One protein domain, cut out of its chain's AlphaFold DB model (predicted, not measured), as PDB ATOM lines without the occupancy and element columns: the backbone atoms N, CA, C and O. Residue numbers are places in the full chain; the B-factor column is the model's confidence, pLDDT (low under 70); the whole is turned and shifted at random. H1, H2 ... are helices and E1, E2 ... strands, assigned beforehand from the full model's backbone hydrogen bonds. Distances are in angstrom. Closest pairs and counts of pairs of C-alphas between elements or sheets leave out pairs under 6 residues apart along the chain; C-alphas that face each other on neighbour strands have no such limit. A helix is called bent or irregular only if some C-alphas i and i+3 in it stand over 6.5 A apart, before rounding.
ATOM      1  N   TYR A 134      25.006 -25.446  -5.923       89.44
ATOM      2  CA  TYR A 134      23.971 -26.423  -6.251       89.44
ATOM      3  C   TYR A 134      22.596 -25.970  -5.782       89.44
ATOM      4  O   TYR A 134      22.451 -25.487  -4.665       89.44
ATOM      5  N   LEU A 135      21.580 -26.166  -6.622       90.50
ATOM      6  CA  LEU A 135      20.174 -26.041  -6.254       90.50
ATOM      7  C   LEU A 135      19.625 -27.417  -5.881       90.50
ATOM      8  O   LEU A 135      19.674 -28.355  -6.680       90.50
ATOM      9  N   ARG A 136      19.038 -27.491  -4.690       90.38
ATOM     10  CA  ARG A 136      18.419 -28.682  -4.122       90.38
ATOM     11  C   ARG A 136      16.903 -28.542  -4.075       90.38
ATOM     12  O   ARG A 136      16.364 -27.642  -3.416       90.38
ATOM     13  N   LEU A 137      16.215 -29.454  -4.756       89.19
ATOM     14  CA  LEU A 137      14.758 -29.537  -4.805       89.19
ATOM     15  C   LEU A 137      14.297 -30.865  -4.198       89.19
ATOM     16  O   LEU A 137      14.520 -31.908  -4.803       89.19
ATOM     17  N   ARG A 138      13.632 -30.825  -3.034       87.00
ATOM     18  CA  ARG A 138      12.942 -31.998  -2.471       87.00
ATOM     19  C   ARG A 138      11.485 -32.031  -2.907       87.00
ATOM     20  O   ARG A 138      10.814 -30.997  -2.923       87.00
ATOM     21  N   THR A 139      11.013 -33.214  -3.279       86.62
ATOM     22  CA  THR A 139       9.597 -33.448  -3.541       86.62
ATOM     23  C   THR A 139       8.854 -33.632  -2.227       86.62
ATOM     24  O   THR A 139       9.350 -34.197  -1.252       86.62
ATOM     25  N   GLY A 140       7.638 -33.105  -2.199       82.56
ATOM     26  CA  GLY A 140       6.732 -33.255  -1.079       82.56
ATOM     27  C   GLY A 140       5.306 -33.373  -1.578       82.56
ATOM     28  O   GLY A 140       4.988 -33.014  -2.714       82.56
ATOM     29  N   ARG A 141       4.445 -33.880  -0.706       80.19
ATOM     30  CA  ARG A 141       3.010 -34.004  -0.932       80.19
ATOM     31  C   ARG A 141       2.253 -33.152   0.084       80.19
ATOM     32  O   ARG A 141       2.668 -33.078   1.238       80.19
ATOM     33  N   PRO A 142       1.154 -32.496  -0.303       81.19
ATOM     34  CA  PRO A 142       0.271 -31.859   0.664       81.19
ATOM     35  C   PRO A 142      -0.325 -32.917   1.610       81.19
ATOM     36  O   PRO A 142      -0.794 -33.957   1.155       81.19
ATOM     37  N   LYS A 143      -0.305 -32.649   2.919       73.81
ATOM     38  CA  LYS A 143      -0.692 -33.565   4.007       73.81
ATOM     39  C   LYS A 143      -2.106 -34.128   3.834       73.81
ATOM     40  O   LYS A 143      -2.311 -35.320   4.024       73.81
ATOM     41  N   ASP A 144      -3.036 -33.286   3.392       66.19
ATOM     42  CA  ASP A 144      -4.467 -33.619   3.348       66.19
ATOM     43  C   ASP A 144      -5.030 -33.696   1.921       66.19
ATOM     44  O   ASP A 144      -6.237 -33.836   1.726       66.19
ATOM     45  N   LYS A 145      -4.181 -33.569   0.892       65.06
ATOM     46  CA  LYS A 145      -4.636 -33.564  -0.505       65.06
ATOM     47  C   LYS A 145      -3.968 -34.687  -1.280       65.06
ATOM     48  O   LYS A 145      -2.747 -34.805  -1.323       65.06
ATOM     49  N   LYS A 146      -4.785 -35.489  -1.960       61.69
ATOM     50  CA  LYS A 146      -4.282 -36.428  -2.964       61.69
ATOM     51  C   LYS A 146      -3.652 -35.602  -4.086       61.69
ATOM     52  O   LYS A 146      -4.271 -34.651  -4.564       61.69
ATOM     53  N   ILE A 147      -2.419 -35.932  -4.471       61.44
ATOM     54  CA  ILE A 147      -1.760 -35.296  -5.617       61.44
ATOM     55  C   ILE A 147      -2.679 -35.515  -6.828       61.44
ATOM     56  O   ILE A 147      -3.031 -36.667  -7.104       61.44
ATOM     57  N   PRO A 148      -3.124 -34.452  -7.523       55.16
ATOM     58  CA  PRO A 148      -4.018 -34.605  -8.657       55.16
ATOM     59  C   PRO A 148      -3.372 -35.497  -9.718       55.16
ATOM     60  O   PRO A 148      -2.250 -35.230 -10.159       55.16
ATOM     61  N   ARG A 149      -4.119 -36.521 -10.155       53.62
ATOM     62  CA  ARG A 149      -3.761 -37.475 -11.224       53.62
ATOM     63  C   ARG A 149      -3.350 -36.785 -12.536       53.62
ATOM     64  O   ARG A 149      -2.683 -37.397 -13.358       53.62
ATOM     65  N   SER A 150      -3.736 -35.520 -12.713       51.56
ATOM     66  CA  SER A 150      -3.470 -34.687 -13.887       51.56
ATOM     67  C   SER A 150      -2.187 -33.863 -13.819       51.56
ATOM     68  O   SER A 150      -1.904 -33.155 -14.780       51.56
ATOM     69  N   THR A 151      -1.412 -33.903 -12.726       56.56
ATOM     70  CA  THR A 151      -0.154 -33.141 -12.672       56.56
ATOM     71  C   THR A 151       0.805 -33.746 -13.700       56.56
ATOM     72  O   THR A 151       1.221 -34.893 -13.516       56.56
ATOM     73  N   PRO A 152       1.138 -33.044 -14.800       53.72
ATOM     74  CA  PRO A 152       1.975 -33.617 -15.840       53.72
ATOM     75  C   PRO A 152       3.379 -33.802 -15.271       53.72
ATOM     76  O   PRO A 152       4.096 -32.839 -15.005       53.72
ATOM     77  N   ILE A 153       3.761 -35.054 -15.034       57.81
ATOM     78  CA  ILE A 153       5.064 -35.388 -14.469       57.81
ATOM     79  C   ILE A 153       5.954 -35.843 -15.614       57.81
ATOM     80  O   ILE A 153       5.819 -36.939 -16.153       57.81
ATOM     81  N   MET A 154       6.865 -34.955 -16.002       54.34
ATOM     82  CA  MET A 154       7.923 -35.223 -16.973       54.34
ATOM     83  C   MET A 154       9.084 -35.946 -16.275       54.34
ATOM     84  O   MET A 154      10.189 -35.418 -16.179       54.34
ATOM     85  N   SER A 155       8.843 -37.129 -15.708       60.19
ATOM     86  CA  SER A 155       9.928 -37.943 -15.154       60.19
ATOM     87  C   SER A 155      10.602 -38.746 -16.271       60.19
ATOM     88  O   SER A 155       9.948 -39.397 -17.087       60.19
ATOM     89  N   TYR A 156      11.935 -38.694 -16.326       48.94
ATOM     90  CA  TYR A 156      12.723 -39.436 -17.307       48.94
ATOM     91  C   TYR A 156      12.605 -40.949 -17.022       48.94
ATOM     92  O   TYR A 156      13.003 -41.430 -15.963       48.94
ATOM     93  N   GLY A 157      12.029 -41.708 -17.956       56.88
ATOM     94  CA  GLY A 157      12.099 -43.177 -18.019       56.88
ATOM     95  C   GLY A 157      11.136 -43.997 -17.141       56.88
ATOM     96  O   GLY A 157      10.789 -45.105 -17.543       56.88
ATOM     97  N   LYS A 158      10.667 -43.513 -15.979       61.75
ATOM     98  CA  LYS A 158       9.682 -44.211 -15.113       61.75
ATOM     99  C   LYS A 158       8.755 -43.198 -14.432       61.75
ATOM    100  O   LYS A 158       9.216 -42.114 -14.091       61.75
ATOM    101  N   LYS A 159       7.477 -43.532 -14.194       67.75
ATOM    102  CA  LYS A 159       6.475 -42.682 -13.500       67.75
ATOM    103  C   LYS A 159       6.743 -42.557 -11.985       67.75
ATOM    104  O   LYS A 159       5.858 -42.811 -11.174       67.75
ATOM    105  N   LYS A 160       7.974 -42.226 -11.588       74.25
ATOM    106  CA  LYS A 160       8.357 -42.024 -10.186       74.25
ATOM    107  C   LYS A 160       9.059 -40.684 -10.018       74.25
ATOM    108  O   LYS A 160       9.932 -40.339 -10.816       74.25
ATOM    109  N   LEU A 161       8.682 -39.944  -8.984       80.00
ATOM    110  CA  LEU A 161       9.386 -38.737  -8.564       80.00
ATOM    111  C   LEU A 161      10.462 -39.114  -7.551       80.00
ATOM    112  O   LEU A 161      10.166 -39.778  -6.560       80.00
ATOM    113  N   ARG A 162      11.700 -38.676  -7.791       83.06
ATOM    114  CA  ARG A 162      12.783 -38.815  -6.814       83.06
ATOM    115  C   ARG A 162      12.500 -37.887  -5.630       83.06
ATOM    116  O   ARG A 162      11.999 -36.778  -5.852       83.06
ATOM    117  N   PRO A 163      12.852 -38.298  -4.403       85.81
ATOM    118  CA  PRO A 163      12.694 -37.469  -3.212       85.81
ATOM    119  C   PRO A 163      13.502 -36.172  -3.313       85.81
ATOM    120  O   PRO A 163      13.088 -35.147  -2.781       85.81
ATOM    121  N   GLU A 164      14.625 -36.183  -4.039       89.50
ATOM    122  CA  GLU A 164      15.525 -35.043  -4.162       89.50
ATOM    123  C   GLU A 164      16.161 -34.954  -5.554       89.50
ATOM    124  O   GLU A 164      16.545 -35.962  -6.155       89.50
ATOM    125  N   TYR A 165      16.293 -33.723  -6.043       89.00
ATOM    126  CA  TYR A 165      16.966 -33.371  -7.284       89.00
ATOM    127  C   TYR A 165      18.038 -32.319  -7.010       89.00
ATOM    128  O   TYR A 165      17.784 -31.320  -6.330       89.00
ATOM    129  N   TRP A 166      19.216 -32.540  -7.589       91.62
ATOM    130  CA  TRP A 166      20.376 -31.668  -7.467       91.62
ATOM    131  C   TRP A 166      20.749 -31.117  -8.840       91.62
ATOM    132  O   TRP A 166      20.963 -31.878  -9.783       91.62
ATOM    133  N   PHE A 167      20.848 -29.796  -8.943       90.38
ATOM    134  CA  PHE A 167      21.255 -29.105 -10.162       90.38
ATOM    135  C   PHE A 167      22.499 -28.285  -9.874       90.38
ATOM    136  O   PHE A 167      22.510 -27.514  -8.917       90.38
ATOM    137  N   SER A 168      23.534 -28.414 -10.697       90.69
ATOM    138  CA  SER A 168      24.638 -27.461 -10.660       90.69
ATOM    139  C   SER A 168      24.170 -26.118 -11.222       90.69
ATOM    140  O   SER A 168      23.461 -26.051 -12.228       90.69
ATOM    141  N   VAL A 169      24.559 -25.032 -10.562       91.44
ATOM    142  CA  VAL A 169      24.186 -23.673 -10.943       91.44
ATOM    143  C   VAL A 169      25.455 -22.911 -11.318       91.44
ATOM    144  O   VAL A 169      26.350 -22.751 -10.482       91.44
ATOM    145  N   PRO A 170      25.556 -22.417 -12.563       90.25
ATOM    146  CA  PRO A 170      26.632 -21.523 -12.963       90.25
ATOM    147  C   PRO A 170      26.639 -20.268 -12.092       90.25
ATOM    148  O   PRO A 170      25.615 -19.600 -11.952       90.25
ATOM    149  N   ARG A 171      27.799 -19.921 -11.527       86.38
ATOM    150  CA  ARG A 171      27.928 -18.821 -10.556       86.38
ATOM    151  C   ARG A 171      27.463 -17.472 -11.085       86.38
ATOM    152  O   ARG A 171      26.811 -16.730 -10.364       86.38
ATOM    153  N   ASN A 172      27.698 -17.209 -12.366       90.12
ATOM    154  CA  ASN A 172      27.242 -16.001 -13.049       90.12
ATOM    155  C   ASN A 172      25.710 -15.877 -13.167       90.12
ATOM    156  O   ASN A 172      25.237 -14.831 -13.589       90.12
ATOM    157  N   ARG A 173      24.942 -16.926 -12.845       91.50
ATOM    158  CA  ARG A 173      23.471 -16.938 -12.908       91.50
ATOM    159  C   ARG A 173      22.801 -17.204 -11.561       91.50
ATOM    160  O   ARG A 173      21.579 -17.318 -11.505       91.50
ATOM    161  N   VAL A 174      23.570 -17.320 -10.478       91.12
ATOM    162  CA  VAL A 174      23.027 -17.638  -9.147       91.12
ATOM    163  C   VAL A 174      22.128 -16.522  -8.640       91.12
ATOM    164  O   VAL A 174      21.041 -16.808  -8.148       91.12
ATOM    165  N   ASP A 175      22.531 -15.266  -8.822       92.00
ATOM    166  CA  ASP A 175      21.728 -14.124  -8.382       92.00
ATOM    167  C   ASP A 175      20.418 -14.017  -9.171       92.00
ATOM    168  O   ASP A 175      19.365 -13.729  -8.602       92.00
ATOM    169  N   ASP A 176      20.458 -14.281 -10.479       94.12
ATOM    170  CA  ASP A 176      19.266 -14.300 -11.331       94.12
ATOM    171  C   ASP A 176      18.301 -15.406 -10.893       94.12
ATOM    172  O   ASP A 176      17.099 -15.173 -10.753       94.12
ATOM    173  N   LEU A 177      18.836 -16.601 -10.621       92.62
ATOM    174  CA  LEU A 177      18.071 -17.740 -10.125       92.62
ATOM    175  C   LEU A 177      17.462 -17.455  -8.749       92.62
ATOM    176  O   LEU A 177      16.290 -17.753  -8.529       92.62
ATOM    177  N   TYR A 178      18.232 -16.852  -7.841       89.75
ATOM    178  CA  TYR A 178      17.754 -16.430  -6.529       89.75
ATOM    179  C   TYR A 178      16.562 -15.479  -6.664       89.75
ATOM    180  O   TYR A 178      15.501 -15.736  -6.093       89.75
ATOM    181  N   ARG A 179      16.695 -14.425  -7.482       93.50
ATOM    182  CA  ARG A 179      15.607 -13.463  -7.717       93.50
ATOM    183  C   ARG A 179      14.383 -14.128  -8.338       93.50
ATOM    184  O   ARG A 179      13.266 -13.839  -7.916       93.50
ATOM    185  N   PHE A 180      14.579 -15.033  -9.297       93.19
ATOM    186  CA  PHE A 180      13.488 -15.780  -9.918       93.19
ATOM    187  C   PHE A 180      12.720 -16.626  -8.898       93.19
ATOM    188  O   PHE A 180      11.502 -16.502  -8.797       93.19
ATOM    189  N   ILE A 181      13.413 -17.458  -8.114       91.38
ATOM    190  CA  ILE A 181      12.753 -18.346  -7.150       91.38
ATOM    191  C   ILE A 181      12.070 -17.530  -6.049       91.38
ATOM    192  O   ILE A 181      10.937 -17.834  -5.677       91.38
ATOM    193  N   HIS A 182      12.720 -16.469  -5.568       88.12
ATOM    194  CA  HIS A 182      12.153 -15.594  -4.550       88.12
ATOM    195  C   HIS A 182      10.903 -14.851  -5.051       88.12
ATOM    196  O   HIS A 182       9.975 -14.621  -4.282       88.12
ATOM    197  N   ALA A 183      10.842 -14.483  -6.333       91.12
ATOM    198  CA  ALA A 183       9.650 -13.874  -6.919       91.12
ATOM    199  C   ALA A 183       8.542 -14.900  -7.201       91.12
ATOM    200  O   ALA A 183       7.363 -14.593  -7.039       91.12
ATOM    201  N   TRP A 184       8.908 -16.109  -7.634       87.69
ATOM    202  CA  TRP A 184       7.941 -17.120  -8.044       87.69
ATOM    203  C   TRP A 184       7.296 -17.818  -6.851       87.69
ATOM    204  O   TRP A 184       6.072 -17.915  -6.779       87.69
ATOM    205  N   VAL A 185       8.113 -18.301  -5.911       84.06
ATOM    206  CA  VAL A 185       7.628 -19.048  -4.751       84.06
ATOM    207  C   VAL A 185       8.442 -18.725  -3.487       84.06
ATOM    208  O   VAL A 185       9.173 -19.579  -2.975       84.06
ATOM    209  N   PRO A 186       8.296 -17.508  -2.929       79.88
ATOM    210  CA  PRO A 186       9.085 -17.063  -1.776       79.88
ATOM    211  C   PRO A 186       8.888 -17.952  -0.548       79.88
ATOM    212  O   PRO A 186       9.821 -18.191   0.208       79.88
ATOM    213  N   THR A 187       7.681 -18.488  -0.358       77.81
ATOM    214  CA  THR A 187       7.332 -19.301   0.816       77.81
ATOM    215  C   THR A 187       7.933 -20.701   0.796       77.81
ATOM    216  O   THR A 187       7.930 -21.356   1.833       77.81
ATOM    217  N   LEU A 188       8.378 -21.186  -0.373       76.88
ATOM    218  CA  LEU A 188       8.951 -22.528  -0.525       76.88
ATOM    219  C   LEU A 188      10.485 -22.505  -0.723       76.88
ATOM    220  O   LEU A 188      11.130 -23.543  -0.935       76.88
ATOM    221  N   TYR A 189      11.082 -21.317  -0.682       81.75
ATOM    222  CA  TYR A 189      12.516 -21.098  -0.791       81.75
ATOM    223  C   TYR A 189      13.130 -20.848   0.588       81.75
ATOM    224  O   TYR A 189      12.526 -20.180   1.419       81.75
ATOM    225  N   GLY A 190      14.330 -21.379   0.826       82.31
ATOM    226  CA  GLY A 190      15.005 -21.302   2.122       82.31
ATOM    227  C   GLY A 190      15.316 -22.676   2.701       82.31
ATOM    228  O   GLY A 190      15.211 -23.689   1.998       82.31
ATOM    229  N   GLU A 191      15.729 -22.687   3.969       77.75
ATOM    230  CA  GLU A 191      16.158 -23.889   4.683       77.75
ATOM    231  C   GLU A 191      15.087 -24.974   4.674       77.75
ATOM    232  O   GLU A 191      13.882 -24.741   4.782       77.75
ATOM    233  N   LEU A 192      15.555 -26.203   4.492       71.06
ATOM    234  CA  LEU A 192      14.682 -27.346   4.350       71.06
ATOM    235  C   LEU A 192      14.447 -27.998   5.716       71.06
ATOM    236  O   LEU A 192      14.880 -29.122   5.946       71.06
ATOM    237  N   ASP A 193      13.799 -27.259   6.615       78.00
ATOM    238  CA  ASP A 193      13.403 -27.757   7.933       78.00
ATOM    239  C   ASP A 193      12.109 -28.573   7.825       78.00
ATOM    240  O   ASP A 193      11.039 -28.045   7.516       78.00
ATOM    241  N   GLU A 194      12.196 -29.879   8.071       74.88
ATOM    242  CA  GLU A 194      11.056 -30.795   7.970       74.88
ATOM    243  C   GLU A 194       9.884 -30.396   8.870       74.88
ATOM    244  O   GLU A 194       8.726 -30.601   8.489       74.88
ATOM    245  N   ASN A 195      10.155 -29.781  10.023       78.81
ATOM    246  CA  ASN A 195       9.117 -29.318  10.936       78.81
ATOM    247  C   ASN A 195       8.358 -28.128  10.335       78.81
ATOM    248  O   ASN A 195       7.126 -28.140  10.303       78.81
ATOM    249  N   TYR A 196       9.082 -27.170   9.750       82.50
ATOM    250  CA  TYR A 196       8.506 -26.022   9.044       82.50
ATOM    251  C   TYR A 196       7.571 -26.448   7.901       82.50
ATOM    252  O   TYR A 196       6.464 -25.925   7.744       82.50
ATOM    253  N   TRP A 197       7.983 -27.439   7.106       80.75
ATOM    254  CA  TRP A 197       7.169 -27.964   6.004       80.75
ATOM    255  C   TRP A 197       5.925 -28.699   6.497       80.75
ATOM    256  O   TRP A 197       4.841 -28.525   5.932       80.75
ATOM    257  N   ARG A 198       6.058 -29.462   7.585       80.00
ATOM    258  CA  ARG A 198       4.953 -30.193   8.212       80.00
ATOM    259  C   ARG A 198       3.884 -29.259   8.768       80.00
ATOM    260  O   ARG A 198       2.698 -29.512   8.556       80.00
ATOM    261  N   GLU A 199       4.287 -28.170   9.419       83.62
ATOM    262  CA  GLU A 199       3.381 -27.123   9.916       83.62
ATOM    263  C   GLU A 199       2.641 -26.406   8.781       83.62
ATOM    264  O   GLU A 199       1.462 -26.080   8.902       83.62
ATOM    265  N   ARG A 200       3.301 -26.234   7.630       78.75
ATOM    266  CA  ARG A 200       2.701 -25.696   6.398       78.75
ATOM    267  C   ARG A 200       1.772 -26.682   5.679       78.75
ATOM    268  O   ARG A 200       1.210 -26.329   4.644       78.75
ATOM    269  N   GLY A 201       1.604 -27.898   6.201       81.06
ATOM    270  CA  GLY A 201       0.758 -28.927   5.605       81.06
ATOM    271  C   GLY A 201       1.418 -29.671   4.446       81.06
ATOM    272  O   GLY A 201       0.710 -30.164   3.572       81.06
ATOM    273  N   TYR A 202       2.749 -29.767   4.419       81.19
ATOM    274  CA  TYR A 202       3.500 -30.579   3.461       81.19
ATOM    275  C   TYR A 202       4.237 -31.719   4.166       81.19
ATOM    276  O   TYR A 202       4.815 -31.552   5.233       81.19
ATOM    277  N   ILE A 203       4.240 -32.891   3.540       83.25
ATOM    278  CA  ILE A 203       5.033 -34.049   3.943       83.25
ATOM    279  C   ILE A 203       6.110 -34.230   2.880       83.25
ATOM    280  O   ILE A 203       5.792 -34.404   1.703       83.25
ATOM    281  N   LEU A 204       7.372 -34.167   3.285       85.00
ATOM    282  CA  LEU A 204       8.500 -34.453   2.407       85.00
ATOM    283  C   LEU A 204       8.561 -35.958   2.125       85.00
ATOM    284  O   LEU A 204       8.323 -36.768   3.017       85.00
ATOM    285  N   SER A 205       8.829 -36.326   0.875       80.31
ATOM    286  CA  SER A 205       9.026 -37.728   0.512       80.31
ATOM    287  C   SER A 205      10.480 -38.119   0.765       80.31
ATOM    288  O   SER A 205      11.390 -37.430   0.301       80.31
ATOM    289  N   ASP A 206      10.692 -39.247   1.441       78.75
ATOM    290  CA  ASP A 206      12.029 -39.828   1.654       78.75
ATOM    291  C   ASP A 206      12.359 -40.933   0.647       78.75
ATOM    292  O   ASP A 206      13.512 -41.325   0.477       78.75
ATOM    293  N   THR A 207      11.344 -41.417  -0.066       78.38
ATOM    294  CA  THR A 207      11.457 -42.471  -1.071       78.38
ATOM    295  C   THR A 207      10.931 -42.002  -2.420       78.38
ATOM    296  O   THR A 207      10.227 -40.993  -2.538       78.38
ATOM    297  N   ASP A 208      11.288 -42.754  -3.463       77.31
ATOM    298  CA  ASP A 208      10.761 -42.535  -4.803       77.31
ATOM    299  C   ASP A 208       9.236 -42.649  -4.767       77.31
ATOM    300  O   ASP A 208       8.676 -43.721  -4.537       77.31
ATOM    301  N   THR A 209       8.559 -41.528  -4.998       71.88
ATOM    302  CA  THR A 209       7.102 -41.477  -5.015       71.88
ATOM    303  C   THR A 209       6.626 -42.104  -6.319       71.88
ATOM    304  O   THR A 209       6.803 -41.514  -7.387       71.88
ATOM    305  N   ASP A 210       6.068 -43.315  -6.235       63.62
ATOM    306  CA  ASP A 210       5.414 -43.975  -7.365       63.62
ATOM    307  C   ASP A 210       4.100 -43.264  -7.671       63.62
ATOM    308  O   ASP A 210       3.275 -43.030  -6.790       63.62
ATOM    309  N   LEU A 211       3.933 -42.878  -8.929       62.38
ATOM    310  CA  LEU A 211       2.726 -42.224  -9.427       62.38
ATOM    311  C   LEU A 211       1.907 -43.189 -10.286       62.38
ATOM    312  O   LEU A 211       1.008 -42.766 -11.017       62.38
TER     313      LEU A 211
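What this domain is: This is residues 134 to 211 of the 288 residues of the protein "Nuclear receptor coactivator 7" of Harpegnathos saltator (UniProt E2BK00). What would one see first? A two-stranded ladder, E1 beside E3, leads through E1 into a second, shorter ladder, E2 beside E4, with E1 and E2 at 39 degrees. H1 lies near E1, H2 packs on E4, and a long loop, residues 143 to 163, leads from E2 back to E3. What is it made of? The printed part has 78 residues, with two named helices and four named strands in the order E1 E2 E3 H1 H2 E4; both sheets are antiparallel, and the class is mixed, helices and strands, with 37 residues, under half, in named elements. How closely is it gathered? It is only just loose, close to compact, with a radius of gyration of the C-alphas of 13.9 A and spans of 37 by 33 by 21 A.

How they stand to each other: How is the longer ladder paired? E1, residues 134 to 138, and E3, residues 164 to 169, are antiparallel neighbours at 159 degrees; C-alphas 136 and 166 face each other, 4.9 A apart. N 135 and O 167, at 2.8 A, and N 137 and O 165, at 2.9 A, are within hydrogen-bond range. What follows E1? It runs on into E2, residues 140 to 142, which is the antiparallel neighbour of E4, residues 202 to 204, at 154 degrees. N 141 and O 203 are within hydrogen-bond range at 2.8 A, and the closest C-alphas of E1 and E4, those of Arg 138 and Leu 204, are 7.0 A apart. Where are the helices? H1, residues 171 to 184, and E1 are near each other, with 5 pairs of C-alphas within 10 A. The closest C-alphas of H2, residues 194 to 199, and E4 are those of Trp 197 and Ile 203, 6.8 A apart; H1 and H2 are apart. What do the helix backbones show? Every O i to N i+4 pair is within hydrogen-bond range in H2, and 8 of 10 are in H1, which is irregular: C-alphas 172 and 175 are 7.5 A apart.

Where its parts are: Where do the strands lie? E1 begins at C-alpha 134 (23.971, -26.423, -6.251) and is 12.9 A long, and E3 is 15.8 A long. E2 is 6.8 A long, and E4, 6.4 A long, ends at C-alpha 204 (8.500, -34.453, 2.407). How long are the helices? H1 begins at C-alpha 171 (27.928, -18.821, -10.556) and is 20.2 A long, and H2 is 8.7 A long.

The domain as a whole: How far does it reach? The two C-alphas farthest apart, those of Asp 144 and Asn 172, are 39.8 A apart, and the printed part has no cut. Which link is long? The link from E2 to E3 is long, with 21 residues; its residues 160 to 161 pair with residues 209 to 210, antiparallel. Where is confidence low? Residues 144 to 159 and 210 to 211 are under 70; the mean pLDDT of the printed part of this model is 78.5.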